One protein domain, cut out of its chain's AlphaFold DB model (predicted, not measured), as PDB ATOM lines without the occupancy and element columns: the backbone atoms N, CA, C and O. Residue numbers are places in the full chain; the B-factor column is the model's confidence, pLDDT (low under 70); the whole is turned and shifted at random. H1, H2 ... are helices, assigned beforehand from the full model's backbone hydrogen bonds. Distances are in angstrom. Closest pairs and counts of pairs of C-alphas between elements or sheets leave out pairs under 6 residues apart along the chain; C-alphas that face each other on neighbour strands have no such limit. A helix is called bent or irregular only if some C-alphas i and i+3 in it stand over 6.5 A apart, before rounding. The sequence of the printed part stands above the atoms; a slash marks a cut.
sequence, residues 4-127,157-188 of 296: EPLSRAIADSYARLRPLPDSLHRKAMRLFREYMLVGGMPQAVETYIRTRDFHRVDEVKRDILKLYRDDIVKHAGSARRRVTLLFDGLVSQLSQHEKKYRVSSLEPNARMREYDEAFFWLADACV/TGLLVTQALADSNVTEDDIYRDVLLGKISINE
ATOM      1  N   GLU A   4     -27.084  -2.756  46.173       95.62
ATOM      2  CA  GLU A   4     -26.547  -3.738  47.119       95.62
ATOM      3  C   GLU A   4     -26.053  -5.032  46.433       95.62
ATOM      4  O   GLU A   4     -24.970  -5.507  46.787       95.62
ATOM      5  N   PRO A   5     -26.737  -5.584  45.403       97.38
ATOM      6  CA  PRO A   5     -26.219  -6.742  44.673       97.38
ATOM      7  C   PRO A   5     -24.884  -6.466  43.971       97.38
ATOM      8  O   PRO A   5     -24.005  -7.327  43.959       97.38
ATOM      9  N   LEU A   6     -24.705  -5.263  43.411       97.69
ATOM     10  CA  LEU A   6     -23.449  -4.871  42.771       97.69
ATOM     11  C   LEU A   6     -22.337  -4.696  43.808       97.69
ATOM     12  O   LEU A   6     -21.226  -5.162  43.578       97.69
ATOM     13  N   SER A   7     -22.635  -4.083  44.956       96.75
ATOM     14  CA  SER A   7     -21.688  -3.963  46.072       96.75
ATOM     15  C   SER A   7     -21.199  -5.337  46.547       96.75
ATOM     16  O   SER A   7     -19.992  -5.567  46.630       96.75
ATOM     17  N   ARG A   8     -22.114  -6.298  46.737       97.81
ATOM     18  CA  ARG A   8     -21.759  -7.687  47.074       97.81
ATOM     19  C   ARG A   8     -20.912  -8.356  45.990       97.81
ATOM     20  O   ARG A   8     -19.944  -9.037  46.315       97.81
ATOM     21  N   ALA A   9     -21.230  -8.134  44.714       98.31
ATOM     22  CA  ALA A   9     -20.433  -8.655  43.605       98.31
ATOM     23  C   ALA A   9     -19.014  -8.058  43.574       98.31
ATOM     24  O   ALA A   9     -18.056  -8.784  43.316       98.31
ATOM     25  N   ILE A  10     -18.858  -6.760  43.860       98.50
ATOM     26  CA  ILE A  10     -17.549  -6.099  43.979       98.50
ATOM     27  C   ILE A  10     -16.744  -6.722  45.130       98.50
ATOM     28  O   ILE A  10     -15.576  -7.054  44.933       98.50
ATOM     29  N   ALA A  11     -17.361  -6.928  46.296       98.25
ATOM     30  CA  ALA A  11     -16.703  -7.541  47.451       98.25
ATOM     31  C   ALA A  11     -16.254  -8.988  47.170       98.25
ATOM     32  O   ALA A  11     -15.116  -9.347  47.471       98.25
ATOM     33  N   ASP A  12     -17.101  -9.807  46.538       98.38
ATOM     34  CA  ASP A  12     -16.743 -11.177  46.133       98.38
ATOM     35  C   ASP A  12     -15.627 -11.186  45.074       98.38
ATOM     36  O   ASP A  12     -14.671 -11.955  45.180       98.38
ATOM     37  N   SER A  13     -15.694 -10.277  44.096       98.44
ATOM     38  CA  SER A  13     -14.658 -10.078  43.075       98.44
ATOM     39  C   SER A  13     -13.298  -9.744  43.693       98.44
ATOM     40  O   SER A  13     -12.290 -10.344  43.308       98.44
ATOM     41  N   TYR A  14     -13.273  -8.850  44.686       98.19
ATOM     42  CA  TYR A  14     -12.069  -8.510  45.441       98.19
ATOM     43  C   TYR A  14     -11.548  -9.708  46.245       98.19
ATOM     44  O   TYR A  14     -10.391 -10.095  46.083       98.19
ATOM     45  N   ALA A  15     -12.408 -10.360  47.033       97.50
ATOM     46  CA  ALA A  15     -12.031 -11.495  47.876       97.50
ATOM     47  C   ALA A  15     -11.482 -12.685  47.069       97.50
ATOM     48  O   ALA A  15     -10.543 -13.355  47.495       97.50
ATOM     49  N   ARG A  16     -12.045 -12.941  45.882       97.62
ATOM     50  CA  ARG A  16     -11.599 -14.014  44.976       97.62
ATOM     51  C   ARG A  16     -10.495 -13.590  44.017       97.62
ATOM     52  O   ARG A  16      -9.988 -14.448  43.295       97.62
ATOM     53  N   LEU A  17     -10.149 -12.303  43.984       97.25
ATOM     54  CA  LEU A  17      -9.163 -11.722  43.074       97.25
ATOM     55  C   LEU A  17      -9.464 -12.047  41.602       97.25
ATOM     56  O   LEU A  17      -8.579 -12.430  40.834       97.25
ATOM     57  N   ARG A  18     -10.737 -11.917  41.213       97.56
ATOM     58  CA  ARG A  18     -11.218 -12.155  39.842       97.56
ATOM     59  C   ARG A  18     -11.942 -10.920  39.323       97.56
ATOM     60  O   ARG A  18     -12.733 -10.357  40.077       97.56
ATOM     61  N   PRO A  19     -11.727 -10.501  38.065       98.06
ATOM     62  CA  PRO A  19     -12.416  -9.344  37.515       98.06
ATOM     63  C   PRO A  19     -13.927  -9.562  37.455       98.06
ATOM     64  O   PRO A  19     -14.409 -10.664  37.190       98.06
ATOM     65  N   LEU A  20     -14.670  -8.477  37.669       98.00
ATOM     66  CA  LEU A  20     -16.084  -8.437  37.327       98.00
ATOM     67  C   LEU A  20     -16.269  -8.584  35.809       98.00
ATOM     68  O   LEU A  20     -15.428  -8.098  35.051       98.00
ATOM     69  N   PRO A  21     -17.402  -9.149  35.354       97.88
ATOM     70  CA  PRO A  21     -17.828  -9.023  33.967       97.88
ATOM     71  C   PRO A  21     -17.831  -7.558  33.510       97.88
ATOM     72  O   PRO A  21     -18.244  -6.670  34.264       97.88
ATOM     73  N   ASP A  22     -17.453  -7.304  32.257       97.31
ATOM     74  CA  ASP A  22     -17.284  -5.947  31.710       97.31
ATOM     75  C   ASP A  22     -18.524  -5.053  31.855       97.31
ATOM     76  O   ASP A  22     -18.419  -3.836  32.016       97.31
ATOM     77  N   SER A  23     -19.726  -5.632  31.793       97.50
ATOM     78  CA  SER A  23     -20.980  -4.903  32.018       97.50
ATOM     79  C   SER A  23     -21.097  -4.388  33.457       97.50
ATOM     80  O   SER A  23     -21.450  -3.224  33.660       97.50
ATOM     81  N   LEU A  24     -20.754  -5.216  34.448       98.12
ATOM     82  CA  LEU A  24     -20.772  -4.847  35.864       98.12
ATOM     83  C   LEU A  24     -19.636  -3.886  36.205       98.12
ATOM     84  O   LEU A  24     -19.874  -2.913  36.916       98.12
ATOM     85  N   HIS A  25     -18.439  -4.091  35.651       98.00
ATOM     86  CA  HIS A  25     -17.324  -3.160  35.822       98.00
ATOM     87  C   HIS A  25     -17.669  -1.758  35.293       98.00
ATOM     88  O   HIS A  25     -17.509  -0.771  36.010       98.00
ATOM     89  N   ARG A  26     -18.226  -1.652  34.075       96.12
ATOM     90  CA  ARG A  26     -18.669  -0.360  33.515       96.12
ATOM     91  C   ARG A  26     -19.758   0.296  34.360       96.12
ATOM     92  O   ARG A  26     -19.727   1.511  34.551       96.12
ATOM     93  N   LYS A  27     -20.705  -0.492  34.881       96.94
ATOM     94  CA  LYS A  27     -21.747   0.001  35.791       96.94
ATOM     95  C   LYS A  27     -21.142   0.544  37.090       96.94
ATOM     96  O   LYS A  27     -21.471   1.662  37.473       96.94
ATOM     97  N   ALA A  28     -20.241  -0.210  37.718       97.81
ATOM     98  CA  ALA A  28     -19.547   0.189  38.939       97.81
ATOM     99  C   ALA A  28     -18.723   1.465  38.732       97.81
ATOM    100  O   ALA A  28     -18.854   2.399  39.512       97.81
ATOM    101  N   MET A  29     -17.957   1.563  37.640       95.75
ATOM    102  CA  MET A  29     -17.200   2.776  37.308       95.75
ATOM    103  C   MET A  29     -18.096   3.995  37.078       95.75
ATOM    104  O   MET A  29     -17.726   5.099  37.469       95.75
ATOM    105  N   ARG A  30     -19.270   3.829  36.455       93.81
ATOM    106  CA  ARG A  30     -20.222   4.937  36.286       93.81
ATOM    107  C   ARG A  30     -20.750   5.422  37.635       93.81
ATOM    108  O   ARG A  30     -20.658   6.610  37.914       93.81
ATOM    109  N   LEU A  31     -21.227   4.506  38.479       95.31
ATOM    110  CA  LEU A  31     -21.713   4.835  39.825       95.31
ATOM    111  C   LEU A  31     -20.611   5.443  40.699       95.31
ATOM    112  O   LEU A  31     -20.869   6.344  41.486       95.31
ATOM    113  N   PHE A  32     -19.372   4.985  40.533       95.56
ATOM    114  CA  PHE A  32     -18.216   5.553  41.212       95.56
ATOM    115  C   PHE A  32     -17.968   7.010  40.802       95.56
ATOM    116  O   PHE A  32     -17.738   7.849  41.663       95.56
ATOM    117  N   ARG A  33     -18.083   7.342  39.509       92.62
ATOM    118  CA  ARG A  33     -17.996   8.735  39.036       92.62
ATOM    119  C   ARG A  33     -19.164   9.590  39.524       92.62
ATOM    120  O   ARG A  33     -18.944  10.732  39.905       92.62
ATOM    121  N   GLU A  34     -20.381   9.041  39.560       93.56
ATOM    122  CA  GLU A  34     -21.533   9.715  40.182       93.56
ATOM    123  C   GLU A  34     -21.232  10.032  41.657       93.56
ATOM    124  O   GLU A  34     -21.415  11.166  42.090       93.56
ATOM    125  N   TYR A  35     -20.682   9.073  42.407       95.56
ATOM    126  CA  TYR A  35     -20.264   9.284  43.793       95.56
ATOM    127  C   TYR A  35     -19.153  10.333  43.929       95.56
ATOM    128  O   TYR A  35     -19.231  11.170  44.818       95.56
ATOM    129  N   MET A  36     -18.155  10.351  43.041       93.75
ATOM    130  CA  MET A  36     -17.106  11.383  43.059       93.75
ATOM    131  C   MET A  36     -17.676  12.802  42.924       93.75
ATOM    132  O   MET A  36     -17.156  13.726  43.542       93.75
ATOM    133  N   LEU A  37     -18.735  12.967  42.127       92.12
ATOM    134  CA  LEU A  37     -19.416  14.248  41.924       92.12
ATOM    135  C   LEU A  37     -20.318  14.629  43.102       92.12
ATOM    136  O   LEU A  37     -20.361  15.796  43.494       92.12
ATOM    137  N   VAL A  38     -21.054  13.661  43.649       95.50
ATOM    138  CA  VAL A  38     -22.029  13.888  44.731       95.50
ATOM    139  C   VAL A  38     -21.344  14.022  46.089       95.50
ATOM    140  O   VAL A  38     -21.733  14.876  46.880       95.50
ATOM    141  N   GLY A  39     -20.321  13.212  46.352       96.56
ATOM    142  CA  GLY A  39     -19.721  13.056  47.671       96.56
ATOM    143  C   GLY A  39     -20.511  12.121  48.592       96.56
ATOM    144  O   GLY A  39     -21.456  11.440  48.185       96.56
ATOM    145  N   GLY A  40     -20.088  12.080  49.850       96.44
ATOM    146  CA  GLY A  40     -20.697  11.340  50.954       96.44
ATOM    147  C   GLY A  40     -21.509  12.206  51.924       96.44
ATOM    148  O   GLY A  40     -22.154  11.648  52.812       96.44
ATOM    149  N   MET A  41     -21.521  13.535  51.767       97.19
ATOM    150  CA  MET A  41     -22.322  14.431  52.611       97.19
ATOM    151  C   MET A  41     -23.813  14.045  52.596       97.19
ATOM    152  O   MET A  41     -24.418  14.017  51.520       97.19
ATOM    153  N   PRO A  42     -24.456  13.804  53.760       97.12
ATOM    154  CA  PRO A  42     -25.825  13.283  53.810       97.12
ATOM    155  C   PRO A  42     -26.846  14.109  53.019       97.12
ATOM    156  O   PRO A  42     -27.623  13.545  52.252       97.12
ATOM    157  N   GLN A  43     -26.808  15.442  53.138       97.62
ATOM    158  CA  GLN A  43     -27.727  16.339  52.423       97.62
ATOM    159  C   GLN A  43     -27.492  16.336  50.904       97.62
ATOM    160  O   GLN A  43     -28.448  16.425  50.129       97.62
ATOM    161  N   ALA A  44     -26.236  16.198  50.467       97.62
ATOM    162  CA  ALA A  44     -25.884  16.084  49.052       97.62
ATOM    163  C   ALA A  44     -26.391  14.753  48.470       97.62
ATOM    164  O   ALA A  44     -27.054  14.735  47.431       97.62
ATOM    165  N   VAL A  45     -26.164  13.645  49.186       97.50
ATOM    166  CA  VAL A  45     -26.635  12.303  48.809       97.50
ATOM    167  C   VAL A  45     -28.161  12.239  48.762       97.50
ATOM    168  O   VAL A  45     -28.726  11.745  47.785       97.50
ATOM    169  N   GLU A  46     -28.843  12.750  49.787       97.50
ATOM    170  CA  GLU A  46     -30.308  12.793  49.838       97.50
ATOM    171  C   GLU A  46     -30.879  13.595  48.665       97.50
ATOM    172  O   GLU A  46     -31.788  13.127  47.969       97.50
ATOM    173  N   THR A  47     -30.308  14.773  48.401       97.50
ATOM    174  CA  THR A  47     -30.717  15.622  47.279       97.50
ATOM    175  C   THR A  47     -30.552  14.878  45.964       97.50
ATOM    176  O   THR A  47     -31.520  14.779  45.211       97.50
ATOM    177  N   TYR A  48     -29.394  14.253  45.730       96.06
ATOM    178  CA  TYR A  48     -29.148  13.493  44.508       96.06
ATOM    179  C   TYR A  48     -30.128  12.331  44.328       96.06
ATOM    180  O   TYR A  48     -30.652  12.123  43.235       96.06
ATOM    181  N   ILE A  49     -30.414  11.573  45.391       95.44
ATOM    182  CA  ILE A  49     -31.352  10.443  45.332       95.44
ATOM    183  C   ILE A  49     -32.757  10.916  44.945       95.44
ATOM    184  O   ILE A  49     -33.418  10.241  44.152       95.44
ATOM    185  N   ARG A  50     -33.198  12.060  45.481       96.38
ATOM    186  CA  ARG A  50     -34.531  12.625  45.240       96.38
ATOM    187  C   ARG A  50     -34.667  13.266  43.861       96.38
ATOM    188  O   ARG A  50     -35.710  13.110  43.236       96.38
ATOM    189  N   THR A  51     -33.666  14.023  43.415       95.19
ATOM    190  CA  THR A  51     -33.787  14.892  42.231       95.19
ATOM    191  C   THR A  51     -33.086  14.340  40.998       95.19
ATOM    192  O   THR A  51     -33.502  14.660  39.891       95.19
ATOM    193  N   ARG A  52     -32.038  13.521  41.178       91.94
ATOM    194  CA  ARG A  52     -31.106  13.098  40.114       91.94
ATOM    195  C   ARG A  52     -30.448  14.263  39.374       91.94
ATOM    196  O   ARG A  52     -30.039  14.113  38.229       91.94
ATOM    197  N   ASP A  53     -30.325  15.394  40.056       90.94
ATOM    198  CA  ASP A  53     -29.885  16.664  39.496       90.94
ATOM    199  C   ASP A  53     -28.583  17.107  40.175       90.94
ATOM    200  O   ASP A  53     -28.566  17.348  41.383       90.94
ATOM    201  N   PHE A  54     -27.497  17.179  39.404       89.62
ATOM    202  CA  PHE A  54     -26.176  17.554  39.913       89.62
ATOM    203  C   PHE A  54     -26.066  19.039  40.260       89.62
ATOM    204  O   PHE A  54     -25.357  19.358  41.208       89.62
ATOM    205  N   HIS A  55     -26.796  19.920  39.574       88.81
ATOM    206  CA  HIS A  55     -26.811  21.351  39.882       88.81
ATOM    207  C   HIS A  55     -27.397  21.582  41.277       88.81
ATOM    208  O   HIS A  55     -26.792  22.222  42.130       88.81
ATOM    209  N   ARG A  56     -28.542  20.955  41.575       92.31
ATOM    210  CA  ARG A  56     -29.161  21.057  42.913       92.31
ATOM    211  C   ARG A  56     -28.288  20.473  44.019       92.31
ATOM    212  O   ARG A  56     -28.332  20.931  45.156       92.31
ATOM    213  N   VAL A  57     -27.520  19.431  43.708       94.31
ATOM    214  CA  VAL A  57     -26.540  18.868  44.646       94.31
ATOM    215  C   VAL A  57     -25.386  19.846  44.857       94.31
ATOM    216  O   VAL A  57     -24.906  19.976  45.979       94.31
ATOM    217  N   ASP A  58     -24.958  20.555  43.816       92.00
ATOM    218  CA  ASP A  58     -23.912  21.565  43.920       92.00
ATOM    219  C   ASP A  58     -24.320  22.766  44.770       92.00
ATOM    220  O   ASP A  58     -23.558  23.152  45.652       92.00
ATOM    221  N   GLU A  59     -25.544  23.277  44.609       92.56
ATOM    222  CA  GLU A  59     -26.105  24.327  45.475       92.56
ATOM    223  C   GLU A  59     -25.990  23.945  46.961       92.56
ATOM    224  O   GLU A  59     -25.446  24.700  47.768       92.56
ATOM    225  N   VAL A  60     -26.399  22.718  47.309       96.62
ATOM    226  CA  VAL A  60     -26.289  22.187  48.680       96.62
ATOM    227  C   VAL A  60     -24.832  22.120  49.143       96.62
ATOM    228  O   VAL A  60     -24.517  22.480  50.276       96.62
ATOM    229  N   LYS A  61     -23.915  21.669  48.284       96.62
ATOM    230  CA  LYS A  61     -22.486  21.595  48.622       96.62
ATOM    231  C   LYS A  61     -21.860  22.979  48.795       96.62
ATOM    232  O   LYS A  61     -21.021  23.145  49.680       96.62
ATOM    233  N   ARG A  62     -22.271  23.983  48.014       95.50
ATOM    234  CA  ARG A  62     -21.835  25.382  48.177       95.50
ATOM    235  C   ARG A  62     -22.275  25.942  49.526       95.50
ATOM    236  O   ARG A  62     -21.467  26.588  50.196       95.50
ATOM    237  N   ASP A  63     -23.495  25.634  49.961       96.50
ATOM    238  CA  ASP A  63     -23.976  25.999  51.298       96.50
ATOM    239  C   ASP A  63     -23.155  25.320  52.404       96.50
ATOM    240  O   ASP A  63     -22.734  25.986  53.349       96.50
ATOM    241  N   ILE A  64     -22.832  24.029  52.264       97.38
ATOM    242  CA  ILE A  64     -21.962  23.310  53.216       97.38
ATOM    243  C   ILE A  64     -20.565  23.945  53.283       97.38
ATOM    244  O   ILE A  64     -20.056  24.218  54.369       97.38
ATOM    245  N   LEU A  65     -19.949  24.243  52.136       96.56
ATOM    246  CA  LEU A  65     -18.642  24.912  52.083       96.56
ATOM    247  C   LEU A  65     -18.683  26.306  52.722       96.56
ATOM    248  O   LEU A  65     -17.703  26.740  53.330       96.56
ATOM    249  N   LYS A  66     -19.798  27.030  52.587       96.25
ATOM    250  CA  LYS A  66     -20.002  28.313  53.265       96.25
ATOM    251  C   LYS A  66     -20.084  28.128  54.780       96.25
ATOM    252  O   LYS A  66     -19.408  28.862  55.496       96.25
ATOM    253  N   LEU A  67     -20.827  27.129  55.259       96.88
ATOM    254  CA  LEU A  67     -20.900  26.798  56.686       96.88
ATOM    255  C   LEU A  67     -19.516  26.470  57.260       96.88
ATOM    256  O   LEU A  67     -19.159  26.996  58.310       96.88
ATOM    257  N   TYR A  68     -18.692  25.703  56.539       96.81
ATOM    258  CA  TYR A  68     -17.309  25.429  56.952       96.81
ATOM    259  C   TYR A  68     -16.492  26.713  57.114       96.81
ATOM    260  O   TYR A  68     -15.807  26.891  58.121       96.81
ATOM    261  N   ARG A  69     -16.588  27.647  56.160       96.12
ATOM    262  CA  ARG A  69     -15.906  28.946  56.266       96.12
ATOM    263  C   ARG A  69     -16.413  29.769  57.446       96.12
ATOM    264  O   ARG A  69     -15.599  30.357  58.156       96.12
ATOM    265  N   ASP A  70     -17.723  29.792  57.674       96.69
ATOM    266  CA  ASP A  70     -18.327  30.501  58.803       96.69
ATOM    267  C   ASP A  70     -17.858  29.922  60.150       96.69
ATOM    268  O   ASP A  70     -17.575  30.681  61.082       96.69
ATOM    269  N   ASP A  71     -17.705  28.602  60.250       96.19
ATOM    270  CA  ASP A  71     -17.219  27.934  61.459       96.19
ATOM    271  C   ASP A  71     -15.725  28.174  61.691       96.19
ATOM    272  O   ASP A  71     -15.327  28.497  62.812       96.19
ATOM    273  N   ILE A  72     -14.898  28.150  60.639       96.19
ATOM    274  CA  ILE A  72     -13.490  28.577  60.716       96.19
ATOM    275  C   ILE A  72     -13.410  30.005  61.273       96.19
ATOM    276  O   ILE A  72     -12.631  30.299  62.181       96.19
ATOM    277  N   VAL A  73     -14.243  30.910  60.758       95.12
ATOM    278  CA  VAL A  73     -14.284  32.318  61.169       95.12
ATOM    279  C   VAL A  73     -14.625  32.488  62.652       95.12
ATOM    280  O   VAL A  73     -14.045  33.363  63.304       95.12
ATOM    281  N   LYS A  74     -15.545  31.675  63.175       95.12
ATOM    282  CA  LYS A  74     -16.035  31.751  64.559       95.12
ATOM    283  C   LYS A  74     -15.142  31.018  65.559       95.12
ATOM    284  O   LYS A  74     -14.995  31.490  66.683       95.12
ATOM    285  N   HIS A  75     -14.566  29.882  65.167       94.94
ATOM    286  CA  HIS A  75     -14.008  28.907  66.110       94.94
ATOM    287  C   HIS A  75     -12.495  28.699  65.993       94.94
ATOM    288  O   HIS A  75     -11.891  28.198  66.937       94.94
ATOM    289  N   ALA A  76     -11.842  29.124  64.905       92.56
ATOM    290  CA  ALA A  76     -10.402  28.900  64.723       92.56
ATOM    291  C   ALA A  76      -9.492  29.895  65.478       92.56
ATOM    292  O   ALA A  76      -8.271  29.842  65.330       92.56
ATOM    293  N   GLY A  77     -10.052  30.820  66.268       93.94
ATOM    294  CA  GLY A  77      -9.291  31.712  67.151       93.94
ATOM    295  C   GLY A  77      -8.126  32.430  66.452       93.94
ATOM    296  O   GLY A  77      -8.296  33.044  65.396       93.94
ATOM    297  N   SER A  78      -6.925  32.338  67.029       92.44
ATOM    298  CA  SER A  78      -5.689  32.899  66.459       92.44
ATOM    299  C   SER A  78      -5.223  32.207  65.175       92.44
ATOM    300  O   SER A  78      -4.538  32.833  64.363       92.44
ATOM    301  N   ALA A  79      -5.602  30.945  64.956       93.44
ATOM    302  CA  ALA A  79      -5.244  30.180  63.766       93.44
ATOM    303  C   ALA A  79      -6.132  30.500  62.553       93.44
ATOM    304  O   ALA A  79      -5.762  30.149  61.432       93.44
ATOM    305  N   ARG A  80      -7.252  31.218  62.744       94.94
ATOM    306  CA  ARG A  80      -8.265  31.530  61.716       94.94
ATOM    307  C   ARG A  80      -7.680  31.857  60.352       94.94
ATOM    308  O   ARG A  80      -8.040  31.222  59.372       94.94
ATOM    309  N   ARG A  81      -6.756  32.817  60.280       94.12
ATOM    310  CA  ARG A  81      -6.167  33.237  58.999       94.12
ATOM    311  C   ARG A  81      -5.455  32.085  58.283       94.12
ATOM    312  O   ARG A  81      -5.622  31.931  57.080       94.12
ATOM    313  N   ARG A  82      -4.678  31.279  59.010       94.75
ATOM    314  CA  ARG A  82      -3.935  30.144  58.441       94.75
ATOM    315  C   ARG A  82      -4.874  29.006  58.052       94.75
ATOM    316  O   ARG A  82      -4.708  28.454  56.975       94.75
ATOM    317  N   VAL A  83      -5.880  28.717  58.880       96.38
ATOM    318  CA  VAL A  83      -6.922  27.718  58.584       96.38
ATOM    319  C   VAL A  83      -7.682  28.089  57.311       96.38
ATOM    320  O   VAL A  83      -7.819  27.252  56.428       96.38
ATOM    321  N   THR A  84      -8.100  29.351  57.164       95.38
ATOM    322  CA  THR A  84      -8.752  29.840  55.938       95.38
ATOM    323  C   THR A  84      -7.845  29.681  54.716       95.38
ATOM    324  O   THR A  84      -8.282  29.131  53.711       95.38
ATOM    325  N   LEU A  85      -6.570  30.087  54.801       93.75
ATOM    326  CA  LEU A  85      -5.617  29.945  53.690       93.75
ATOM    327  C   LEU A  85      -5.361  28.481  53.302       93.75
ATOM    328  O   LEU A  85      -5.201  28.182  52.118       93.75
ATOM    329  N   LEU A  86      -5.308  27.570  54.278       93.81
ATOM    330  CA  LEU A  86      -5.202  26.137  54.006       93.81
ATOM    331  C   LEU A  86      -6.468  25.615  53.325       93.81
ATOM    332  O   LEU A  86      -6.384  24.985  52.278       93.81
ATOM    333  N   PHE A  87      -7.639  25.915  53.878       95.62
ATOM    334  CA  PHE A  87      -8.904  25.426  53.347       95.62
ATOM    335  C   PHE A  87      -9.168  25.919  51.918       95.62
ATOM    336  O   PHE A  87      -9.437  25.118  51.021       95.62
ATOM    337  N   ASP A  88      -9.024  27.221  51.667       92.44
ATOM    338  CA  ASP A  88      -9.250  27.795  50.336       92.44
ATOM    339  C   ASP A  88      -8.155  27.377  49.335       92.44
ATOM    340  O   ASP A  88      -8.414  27.262  48.137       92.44
ATOM    341  N   GLY A  89      -6.943  27.074  49.817       91.31
ATOM    342  CA  GLY A  89      -5.813  26.641  48.997       91.31
ATOM    343  C   GLY A  89      -5.827  25.165  48.575       91.31
ATOM    344  O   GLY A  89      -5.032  24.807  47.699       91.31
ATOM    345  N   LEU A  90      -6.709  24.321  49.129       92.12
ATOM    346  CA  LEU A  90      -6.718  22.859  48.925       92.12
ATOM    347  C   LEU A  90      -6.647  22.444  47.449       92.12
ATOM    348  O   LEU A  90      -5.751  21.696  47.053       92.12
ATOM    349  N   VAL A  91      -7.550  22.971  46.617       90.56
ATOM    350  CA  VAL A  91      -7.622  22.652  45.178       90.56
ATOM    351  C   VAL A  91      -6.309  22.989  44.474       90.56
ATOM    352  O   VAL A  91      -5.788  22.188  43.693       90.56
ATOM    353  N   SER A  92      -5.744  24.163  44.767       89.50
ATOM    354  CA  SER A  92      -4.503  24.623  44.139       89.50
ATOM    355  C   SER A  92      -3.322  23.708  44.468       89.50
ATOM    356  O   SER A  92      -2.504  23.426  43.595       89.50
ATOM    357  N   GLN A  93      -3.246  23.205  45.706       90.56
ATOM    358  CA  GLN A  93      -2.163  22.325  46.141       90.56
ATOM    359  C   GLN A  93      -2.315  20.924  45.565       90.56
ATOM    360  O   GLN A  93      -1.352  20.382  45.024       90.56
ATOM    361  N   LEU A  94      -3.521  20.357  45.600       91.31
ATOM    362  CA  LEU A  94      -3.779  19.036  45.030       91.31
ATOM    363  C   LEU A  94      -3.660  19.013  43.499       91.31
ATOM    364  O   LEU A  94      -3.409  17.962  42.911       91.31
ATOM    365  N   SER A  95      -3.795  20.169  42.846       88.44
ATOM    366  CA  SER A  95      -3.553  20.312  41.410       88.44
ATOM    367  C   SER A  95      -2.065  20.283  41.036       88.44
ATOM    368  O   SER A  95      -1.740  20.105  39.861       88.44
ATOM    369  N   GLN A  96      -1.149  20.442  41.998       88.44
ATOM    370  CA  GLN A  96       0.291  20.329  41.754       88.44
ATOM    371  C   GLN A  96       0.699  18.869  41.522       88.44
ATOM    372  O   GLN A  96       0.052  17.939  41.992       88.44
ATOM    373  N   HIS A  97       1.829  18.655  40.842       82.50
ATOM    374  CA  HIS A  97       2.322  17.307  40.548       82.50
ATOM    375  C   HIS A  97       2.555  16.469  41.820       82.50
ATOM    376  O   HIS A  97       1.996  15.383  41.943       82.50
ATOM    377  N   GLU A  98       3.339  16.986  42.776       81.25
ATOM    378  CA  GLU A  98       3.676  16.283  44.031       81.25
ATOM    379  C   GLU A  98       2.568  16.357  45.095       81.25
ATOM    380  O   GLU A  98       2.631  15.643  46.089       81.25
ATOM    381  N   LYS A  99       1.597  17.274  44.955       87.25
ATOM    382  CA  LYS A  99       0.482  17.508  45.904       87.25
ATOM    383  C   LYS A  99       0.875  17.808  47.357       87.25
ATOM    384  O   LYS A  99       0.014  17.894  48.231       87.25
ATOM    385  N   LYS A 100       2.171  17.975  47.626       87.62
ATOM    386  CA  LYS A 100       2.708  18.379  48.925       87.62
ATOM    387  C   LYS A 100       2.283  19.811  49.204       87.62
ATOM    388  O   LYS A 100       2.500  20.687  48.367       87.62
ATOM    389  N   TYR A 101       1.744  20.049  50.389       87.31
ATOM    390  CA  TYR A 101       1.308  21.373  50.793       87.31
ATOM    391  C   TYR A 101       2.523  22.274  51.025       87.31
ATOM    392  O   TYR A 101       3.295  22.083  51.965       87.31
ATOM    393  N   ARG A 102       2.713  23.272  50.160       86.56
ATOM    394  CA  ARG A 102       3.817  24.233  50.274       86.56
ATOM    395  C   ARG A 102       3.303  25.515  50.909       86.56
ATOM    396  O   ARG A 102       2.844  26.408  50.214       86.56
ATOM    397  N   VAL A 103       3.415  25.653  52.230       85.69
ATOM    398  CA  VAL A 103       2.922  26.859  52.937       85.69
ATOM    399  C   VAL A 103       3.553  28.163  52.433       85.69
ATOM    400  O   VAL A 103       2.911  29.208  52.456       85.69
ATOM    401  N   SER A 104       4.765  28.096  51.875       84.06
ATOM    402  CA  SER A 104       5.428  29.232  51.232       84.06
ATOM    403  C   SER A 104       4.700  29.761  49.988       84.06
ATOM    404  O   SER A 104       4.995  30.868  49.549       84.06
ATOM    405  N   SER A 105       3.787  28.986  49.381       82.44
ATOM    406  CA  SER A 105       2.921  29.474  48.299       82.44
ATOM    407  C   SER A 105       1.690  30.221  48.809       82.44
ATOM    408  O   SER A 105       1.071  30.936  48.032       82.44
ATOM    409  N   LEU A 106       1.313  30.038  50.079       80.94
ATOM    410  CA  LEU A 106       0.222  30.792  50.708       80.94
ATOM    411  C   LEU A 106       0.726  32.145  51.201       80.94
ATOM    412  O   LEU A 106       0.056  33.162  51.052       80.94
ATOM    413  N   GLU A 107       1.920  32.147  51.794       83.69
ATOM    414  CA  GLU A 107       2.547  33.338  52.343       83.69
ATOM    415  C   GLU A 107       4.067  33.310  52.137       83.69
ATOM    416  O   GLU A 107       4.719  32.313  52.469       83.69
ATOM    417  N   PRO A 108       4.675  34.410  51.657       84.00
ATOM    418  CA  PRO A 108       6.125  34.515  51.566       84.00
ATOM    419  C   PRO A 108       6.796  34.261  52.923       84.00
ATOM    420  O   PRO A 108       6.377  34.801  53.943       84.00
ATOM    421  N   ASN A 109       7.871  33.469  52.927       85.50
ATOM    422  CA  ASN A 109       8.648  33.087  54.118       85.50
ATOM    423  C   ASN A 109       7.907  32.248  55.176       85.50
ATOM    424  O   ASN A 109       8.491  31.969  56.226       85.50
ATOM    425  N   ALA A 110       6.673  31.805  54.910       87.62
ATOM    426  CA  ALA A 110       5.979  30.882  55.800       87.62
ATOM    427  C   ALA A 110       6.732  29.558  55.939       87.62
ATOM    428  O   ALA A 110       7.245  28.990  54.969       87.62
ATOM    429  N   ARG A 111       6.756  29.040  57.165       88.50
ATOM    430  CA  ARG A 111       7.342  27.743  57.505       88.50
ATOM    431  C   ARG A 111       6.265  26.782  57.959       88.50
ATOM    432  O   ARG A 111       5.335  27.162  58.660       88.50
ATOM    433  N   MET A 112       6.453  25.507  57.635       88.69
ATOM    434  CA  MET A 112       5.461  24.464  57.905       88.69
ATOM    435  C   MET A 112       5.020  24.412  59.374       88.69
ATOM    436  O   MET A 112       3.836  24.339  59.672       88.69
ATOM    437  N   ARG A 113       5.973  24.581  60.299       87.81
ATOM    438  CA  ARG A 113       5.723  24.613  61.749       87.81
ATOM    439  C   ARG A 113       4.738  25.697  62.208       87.81
ATOM    440  O   ARG A 113       4.159  25.572  63.275       87.81
ATOM    441  N   GLU A 114       4.584  26.782  61.449       89.00
ATOM    442  CA  GLU A 114       3.666  27.881  61.786       89.00
ATOM    443  C   GLU A 114       2.210  27.523  61.448       89.00
ATOM    444  O   GLU A 114       1.285  28.169  61.933       89.00
ATOM    445  N   TYR A 115       2.016  26.482  60.636       92.12
ATOM    446  CA  TYR A 115       0.726  26.002  60.153       92.12
ATOM    447  C   TYR A 115       0.263  24.709  60.837       92.12
ATOM    448  O   TYR A 115      -0.835  24.253  60.545       92.12
ATOM    449  N   ASP A 116       1.050  24.143  61.760       90.38
ATOM    450  CA  ASP A 116       0.739  22.872  62.436       90.38
ATOM    451  C   ASP A 116      -0.631  22.905  63.136       90.38
ATOM    452  O   ASP A 116      -1.474  22.043  62.904       90.38
ATOM    453  N   GLU A 117      -0.913  23.981  63.880       91.94
ATOM    454  CA  GLU A 117      -2.221  24.215  64.514       91.94
ATOM    455  C   GLU A 117      -3.364  24.288  63.489       91.94
ATOM    456  O   GLU A 117      -4.473  23.839  63.760       91.94
ATOM    457  N   ALA A 118      -3.104  24.826  62.296       93.88
ATOM    458  CA  ALA A 118      -4.123  24.980  61.266       93.88
ATOM    459  C   ALA A 118      -4.446  23.655  60.553       93.88
ATOM    460  O   ALA A 118      -5.617  23.390  60.288       93.88
ATOM    461  N   PHE A 119      -3.437  22.818  60.286       93.81
ATOM    462  CA  PHE A 119      -3.648  21.445  59.808       93.81
ATOM    463  C   PHE A 119      -4.409  20.624  60.848       93.81
ATOM    464  O   PHE A 119      -5.436  20.030  60.525       93.81
ATOM    465  N   PHE A 120      -3.962  20.679  62.108       93.44
ATOM    466  CA  PHE A 120      -4.633  20.003  63.213       93.44
ATOM    467  C   PHE A 120      -6.104  20.411  63.316       93.44
ATOM    468  O   PHE A 120      -6.961  19.540  63.385       93.44
ATOM    469  N   TRP A 121      -6.408  21.711  63.254       96.38
ATOM    470  CA  TRP A 121      -7.784  22.205  63.334       96.38
ATOM    471  C   TRP A 121      -8.675  21.635  62.221       96.38
ATOM    472  O   TRP A 121      -9.778  21.174  62.498       96.38
ATOM    473  N   LEU A 122      -8.207  21.635  60.964       96.50
ATOM    474  CA  LEU A 122      -8.991  21.112  59.834       96.50
ATOM    475  C   LEU A 122      -9.194  19.595  59.917       96.50
ATOM    476  O   LEU A 122     -10.272  19.105  59.572       96.50
ATOM    477  N   ALA A 123      -8.167  18.860  60.347       95.06
ATOM    478  CA  ALA A 123      -8.237  17.412  60.504       95.06
ATOM    479  C   ALA A 123      -9.151  17.015  61.676       95.06
ATOM    480  O   ALA A 123      -9.988  16.129  61.524       95.06
ATOM    481  N   ASP A 124      -9.048  17.704  62.817       95.69
ATOM    482  CA  ASP A 124      -9.883  17.479  64.007       95.69
ATOM    483  C   ASP A 124     -11.359  17.810  63.735       95.69
ATOM    484  O   ASP A 124     -12.258  17.056  64.103       95.69
ATOM    485  N   ALA A 125     -11.614  18.867  62.955       95.56
ATOM    486  CA  ALA A 125     -12.946  19.206  62.457       95.56
ATOM    487  C   ALA A 125     -13.482  18.233  61.382       95.56
ATOM    488  O   ALA A 125     -14.586  18.438  60.875       95.56
ATOM    489  N   CYS A 126     -12.726  17.189  61.015       95.44
ATOM    490  CA  CYS A 126     -13.072  16.206  59.981       95.44
ATOM    491  C   CYS A 126     -13.334  16.826  58.593       95.44
ATOM    492  O   CYS A 126     -14.086  16.277  57.788       95.44
ATOM    493  N   VAL A 127     -12.716  17.976  58.303       96.62
ATOM    494  CA  VAL A 127     -12.834  18.674  57.010       96.62
ATOM    495  C   VAL A 127     -11.829  18.120  56.001       96.62
ATOM    496  O   VAL A 127     -12.106  18.056  54.801       96.62
ATOM    497  N   THR A 157     -15.085  14.083  48.680       95.50
ATOM    498  CA  THR A 157     -14.757  14.284  47.263       95.50
ATOM    499  C   THR A 157     -15.748  15.188  46.525       95.50
ATOM    500  O   THR A 157     -15.334  15.917  45.626       95.50
ATOM    501  N   GLY A 158     -17.033  15.178  46.890       95.12
ATOM    502  CA  GLY A 158     -18.049  16.010  46.253       95.12
ATOM    503  C   GLY A 158     -17.848  17.484  46.585       95.12
ATOM    504  O   GLY A 158     -17.975  18.333  45.697       95.12
ATOM    505  N   LEU A 159     -17.479  17.786  47.835       96.50
ATOM    506  CA  LEU A 159     -17.101  19.136  48.257       96.50
ATOM    507  C   LEU A 159     -15.843  19.630  47.538       96.50
ATOM    508  O   LEU A 159     -15.815  20.781  47.101       96.50
ATOM    509  N   LEU A 160     -14.833  18.770  47.346       94.50
ATOM    510  CA  LEU A 160     -13.645  19.134  46.564       94.50
ATOM    511  C   LEU A 160     -14.007  19.480  45.118       94.50
ATOM    512  O   LEU A 160     -13.489  20.458  44.584       94.50
ATOM    513  N   VAL A 161     -14.891  18.694  44.490       91.25
ATOM    514  CA  VAL A 161     -15.384  18.980  43.136       91.25
ATOM    515  C   VAL A 161     -16.031  20.362  43.093       91.25
ATOM    516  O   VAL A 161     -15.624  21.179  42.278       91.25
ATOM    517  N   THR A 162     -16.965  20.664  43.998       91.62
ATOM    518  CA  THR A 162     -17.614  21.988  44.050       91.62
ATOM    519  C   THR A 162     -16.603  23.109  44.247       91.62
ATOM    520  O   THR A 162     -16.659  24.123  43.557       91.62
ATOM    521  N   GLN A 163     -15.638  22.931  45.150       91.06
ATOM    522  CA  GLN A 163     -14.606  23.937  45.383       91.06
ATOM    523  C   GLN A 163     -13.706  24.136  44.156       91.06
ATOM    524  O   GLN A 163     -13.325  25.266  43.866       91.06
ATOM    525  N   ALA A 164     -13.396  23.076  43.407       87.94
ATOM    526  CA  ALA A 164     -12.609  23.166  42.177       87.94
ATOM    527  C   ALA A 164     -13.363  23.842  41.020       87.94
ATOM    528  O   ALA A 164     -12.731  24.368  40.106       87.94
ATOM    529  N   LEU A 165     -14.697  23.835  41.063       80.81
ATOM    530  CA  LEU A 165     -15.574  24.458  40.068       80.81
ATOM    531  C   LEU A 165     -16.043  25.864  40.457       80.81
ATOM    532  O   LEU A 165     -16.694  26.530  39.652       80.81
ATOM    533  N   ALA A 166     -15.699  26.334  41.659       72.44
ATOM    534  CA  ALA A 166     -16.214  27.579  42.220       72.44
ATOM    535  C   ALA A 166     -15.962  28.813  41.329       72.44
ATOM    536  O   ALA A 166     -16.819  29.693  41.288       72.44
ATOM    537  N   ASP A 167     -14.847  28.836  40.586       59.84
ATOM    538  CA  ASP A 167     -14.442  29.948  39.707       59.84
ATOM    539  C   ASP A 167     -14.856  29.768  38.233       59.84
ATOM    540  O   ASP A 167     -14.570  30.620  37.385       59.84
ATOM    541  N   SER A 168     -15.501  28.652  37.877       56.84
ATOM    542  CA  SER A 168     -15.865  28.382  36.484       56.84
ATOM    543  C   SER A 168     -17.185  29.065  36.101       56.84
ATOM    544  O   SER A 168     -18.259  28.639  36.496       56.84
ATOM    545  N   ASN A 169     -17.109  30.097  35.249       46.88
ATOM    546  CA  ASN A 169     -18.261  30.710  34.552       46.88
ATOM    547  C   ASN A 169     -18.856  29.804  33.445       46.88
ATOM    548  O   ASN A 169     -19.559  30.277  32.552       46.88
ATOM    549  N   VAL A 170     -18.504  28.519  33.437       50.44
ATOM    550  CA  VAL A 170     -18.937  27.546  32.432       50.44
ATOM    551  C   VAL A 170     -20.245  26.947  32.924       50.44
ATOM    552  O   VAL A 170     -20.358  26.597  34.094       50.44
ATOM    553  N   THR A 171     -21.230  26.833  32.036       51.34
ATOM    554  CA  THR A 171     -22.510  26.180  32.319       51.34
ATOM    555  C   THR A 171     -22.275  24.819  32.967       51.34
ATOM    556  O   THR A 171     -21.724  23.911  32.341       51.34
ATOM    557  N   GLU A 172     -22.671  24.709  34.237       58.91
ATOM    558  CA  GLU A 172     -22.329  23.608  35.142       58.91
ATOM    559  C   GLU A 172     -22.668  22.219  34.555       58.91
ATOM    560  O   GLU A 172     -21.931  21.251  34.760       58.91
ATOM    561  N   ASP A 173     -23.712  22.131  33.724       62.00
ATOM    562  CA  ASP A 173     -24.181  20.897  33.082       62.00
ATOM    563  C   ASP A 173     -23.156  20.223  32.154       62.00
ATOM    564  O   ASP A 173     -23.071  18.988  32.111       62.00
ATOM    565  N   ASP A 174     -22.354  20.995  31.412       66.06
ATOM    566  CA  ASP A 174     -21.377  20.425  30.475       66.06
ATOM    567  C   ASP A 174     -20.212  19.764  31.222       66.06
ATOM    568  O   ASP A 174     -19.741  18.696  30.820       66.06
ATOM    569  N   ILE A 175     -19.811  20.332  32.362       68.25
ATOM    570  CA  ILE A 175     -18.715  19.821  33.189       68.25
ATOM    571  C   ILE A 175     -19.119  18.521  33.887       68.25
ATOM    572  O   ILE A 175     -18.366  17.544  33.847       68.25
ATOM    573  N   TYR A 176     -20.315  18.463  34.485       72.44
ATOM    574  CA  TYR A 176     -20.811  17.228  35.104       72.44
ATOM    575  C   TYR A 176     -20.920  16.099  34.084       72.44
ATOM    576  O   TYR A 176     -20.502  14.966  34.348       72.44
ATOM    577  N   ARG A 177     -21.425  16.409  32.887       71.94
ATOM    578  CA  ARG A 177     -21.495  15.448  31.786       71.94
ATOM    579  C   ARG A 177     -20.106  14.982  31.365       71.94
ATOM    580  O   ARG A 177     -19.906  13.781  31.190       71.94
ATOM    581  N   ASP A 178     -19.142  15.883  31.232       72.00
ATOM    582  CA  ASP A 178     -17.779  15.524  30.840       72.00
ATOM    583  C   ASP A 178     -17.076  14.676  31.906       72.00
ATOM    584  O   ASP A 178     -16.369  13.728  31.555       72.00
ATOM    585  N   VAL A 179     -17.357  14.903  33.193       69.75
ATOM    586  CA  VAL A 179     -16.901  14.031  34.288       69.75
ATOM    587  C   VAL A 179     -17.486  12.633  34.182       69.75
ATOM    588  O   VAL A 179     -16.748  11.643  34.223       69.75
ATOM    589  N   LEU A 180     -18.794  12.522  33.969       73.31
ATOM    590  CA  LEU A 180     -19.458  11.228  33.797       73.31
ATOM    591  C   LEU A 180     -18.952  10.473  32.561       73.31
ATOM    592  O   LEU A 180     -18.832   9.243  32.590       73.31
ATOM    593  N   LEU A 181     -18.629  11.201  31.489       68.25
ATOM    594  CA  LEU A 181     -18.108  10.651  30.239       68.25
ATOM    595  C   LEU A 181     -16.588  10.411  30.257       68.25
ATOM    596  O   LEU A 181     -16.075   9.833  29.299       68.25
ATOM    597  N   GLY A 182     -15.878  10.808  31.319       62.66
ATOM    598  CA  GLY A 182     -14.419  10.680  31.421       62.66
ATOM    599  C   GLY A 182     -13.666  11.519  30.385       62.66
ATOM    600  O   GLY A 182     -12.697  11.045  29.794       62.66
ATOM    601  N   LYS A 183     -14.170  12.724  30.097       60.25
ATOM    602  CA  LYS A 183     -13.642  13.680  29.108       60.25
ATOM    603  C   LYS A 183     -12.958  14.889  29.762       60.25
ATOM    604  O   LYS A 183     -12.860  15.944  29.146       60.25
ATOM    605  N   ILE A 184     -12.546  14.773  31.021       57.09
ATOM    606  CA  ILE A 184     -12.373  15.934  31.891       57.09
ATOM    607  C   ILE A 184     -11.132  16.761  31.512       57.09
ATOM    608  O   ILE A 184     -10.033  16.235  31.349       57.09
ATOM    609  N   SER A 185     -11.328  18.080  31.419       52.06
ATOM    610  CA  SER A 185     -10.306  19.133  31.276       52.06
ATOM    611  C   SER A 185      -9.700  19.597  32.614       52.06
ATOM    612  O   SER A 185      -8.695  20.304  32.635       52.06
ATOM    613  N   ILE A 186     -10.298  19.190  33.735       58.81
ATOM    614  CA  ILE A 186      -9.848  19.402  35.122       58.81
ATOM    615  C   ILE A 186      -8.875  18.279  35.515       58.81
ATOM    616  O   ILE A 186      -8.977  17.160  35.019       58.81
ATOM    617  N   ASN A 187      -7.914  18.557  36.400       71.50
ATOM    618  CA  ASN A 187      -6.883  17.606  36.828       71.50
ATOM    619  C   ASN A 187      -7.492  16.319  37.439       71.50
ATOM    620  O   ASN A 187      -7.705  16.227  38.646       71.50
ATOM    621  N   GLU A 188      -7.754  15.303  36.605       80.25
ATOM    622  CA  GLU A 188      -8.362  14.031  37.023       80.25
ATOM    623  C   GLU A 188      -7.539  13.327  38.107       80.25
ATOM    624  O   GLU A 188      -8.095  12.623  38.949       80.25
TER     625      GLU A 188
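Overview. This is residues 4 to 127 and 157 to 188 of the 296 residues of the protein "DUF4143 domain-containing protein" of Bifidobacterium callitrichos (UniProt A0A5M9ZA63). H2 and H4 follow each other along the long axis of a loosely built set of helices, and short H7 crosses H4 in the middle. H3 folds back beside the start of H4 and H8 packs on H2, while past the other end of H4 kinked H5 folds back with H6 across it; H1 lies at the far end, by the start of H2. The printed part has 156 residues, with eight named helices, H1 to H8 in chain order, and no named strand: all helix. It is only just loose, close to compact, with a radius of gyration of the C-alphas of 18.5 A, and only just elongated, spanning 53 by 35 by 28 A.

Along the chain. H1, residues 4 to 16, begins at C-alpha 4 (-26.547, -3.738, 47.119). H2 is residues 22 to 38, 24.2 A; H3, 42 to 51; H4, 54 to 75, 31.0 A; H5, 77 to 94, 26.1 A. H6 is residues 116 to 124, H7 157 to 165, and H8 172 to 181, ending at C-alpha 181 (-18.108, 10.651, 30.239).

Arrangement. H4 is the hub, touching H2, H3, H5, H7 and H8. H3 and H4 form a helical hairpin, with Ala 44 and Val 57 as closest C-alphas, 5.3 A. H7 is about perpendicular to H4, 87 degrees, closest at C-alphas 61 and 159, 5.9 A. H8 touches residues 30 to 37 of H2 at a shallow tilt of 29 degrees, C-alphas 33 and 180 being closest, 6.0 A. H6 touches H5, C-alphas 83 and 118 being closest, 4.7 A. H5 is irregular, C-alphas 78 and 81 being 7.5 A apart, and has a kink of 40 degrees near residue 88. H1 is close to but not clearly touching H2. O i to N i+4 pairs are within hydrogen-bond range throughout the helices except H5, 10 of 14.

Size, cuts and confidence. C-alphas 21 and 78 are farthest apart, 54.4 A. Residues 128 to 156 are not printed; C-alphas 127 and 157 are 10.9 A apart across the cut. The link from H5 to H6 is long, 21 residues. Residues 167 to 175, 179 and 181 to 186 have pLDDT under 70.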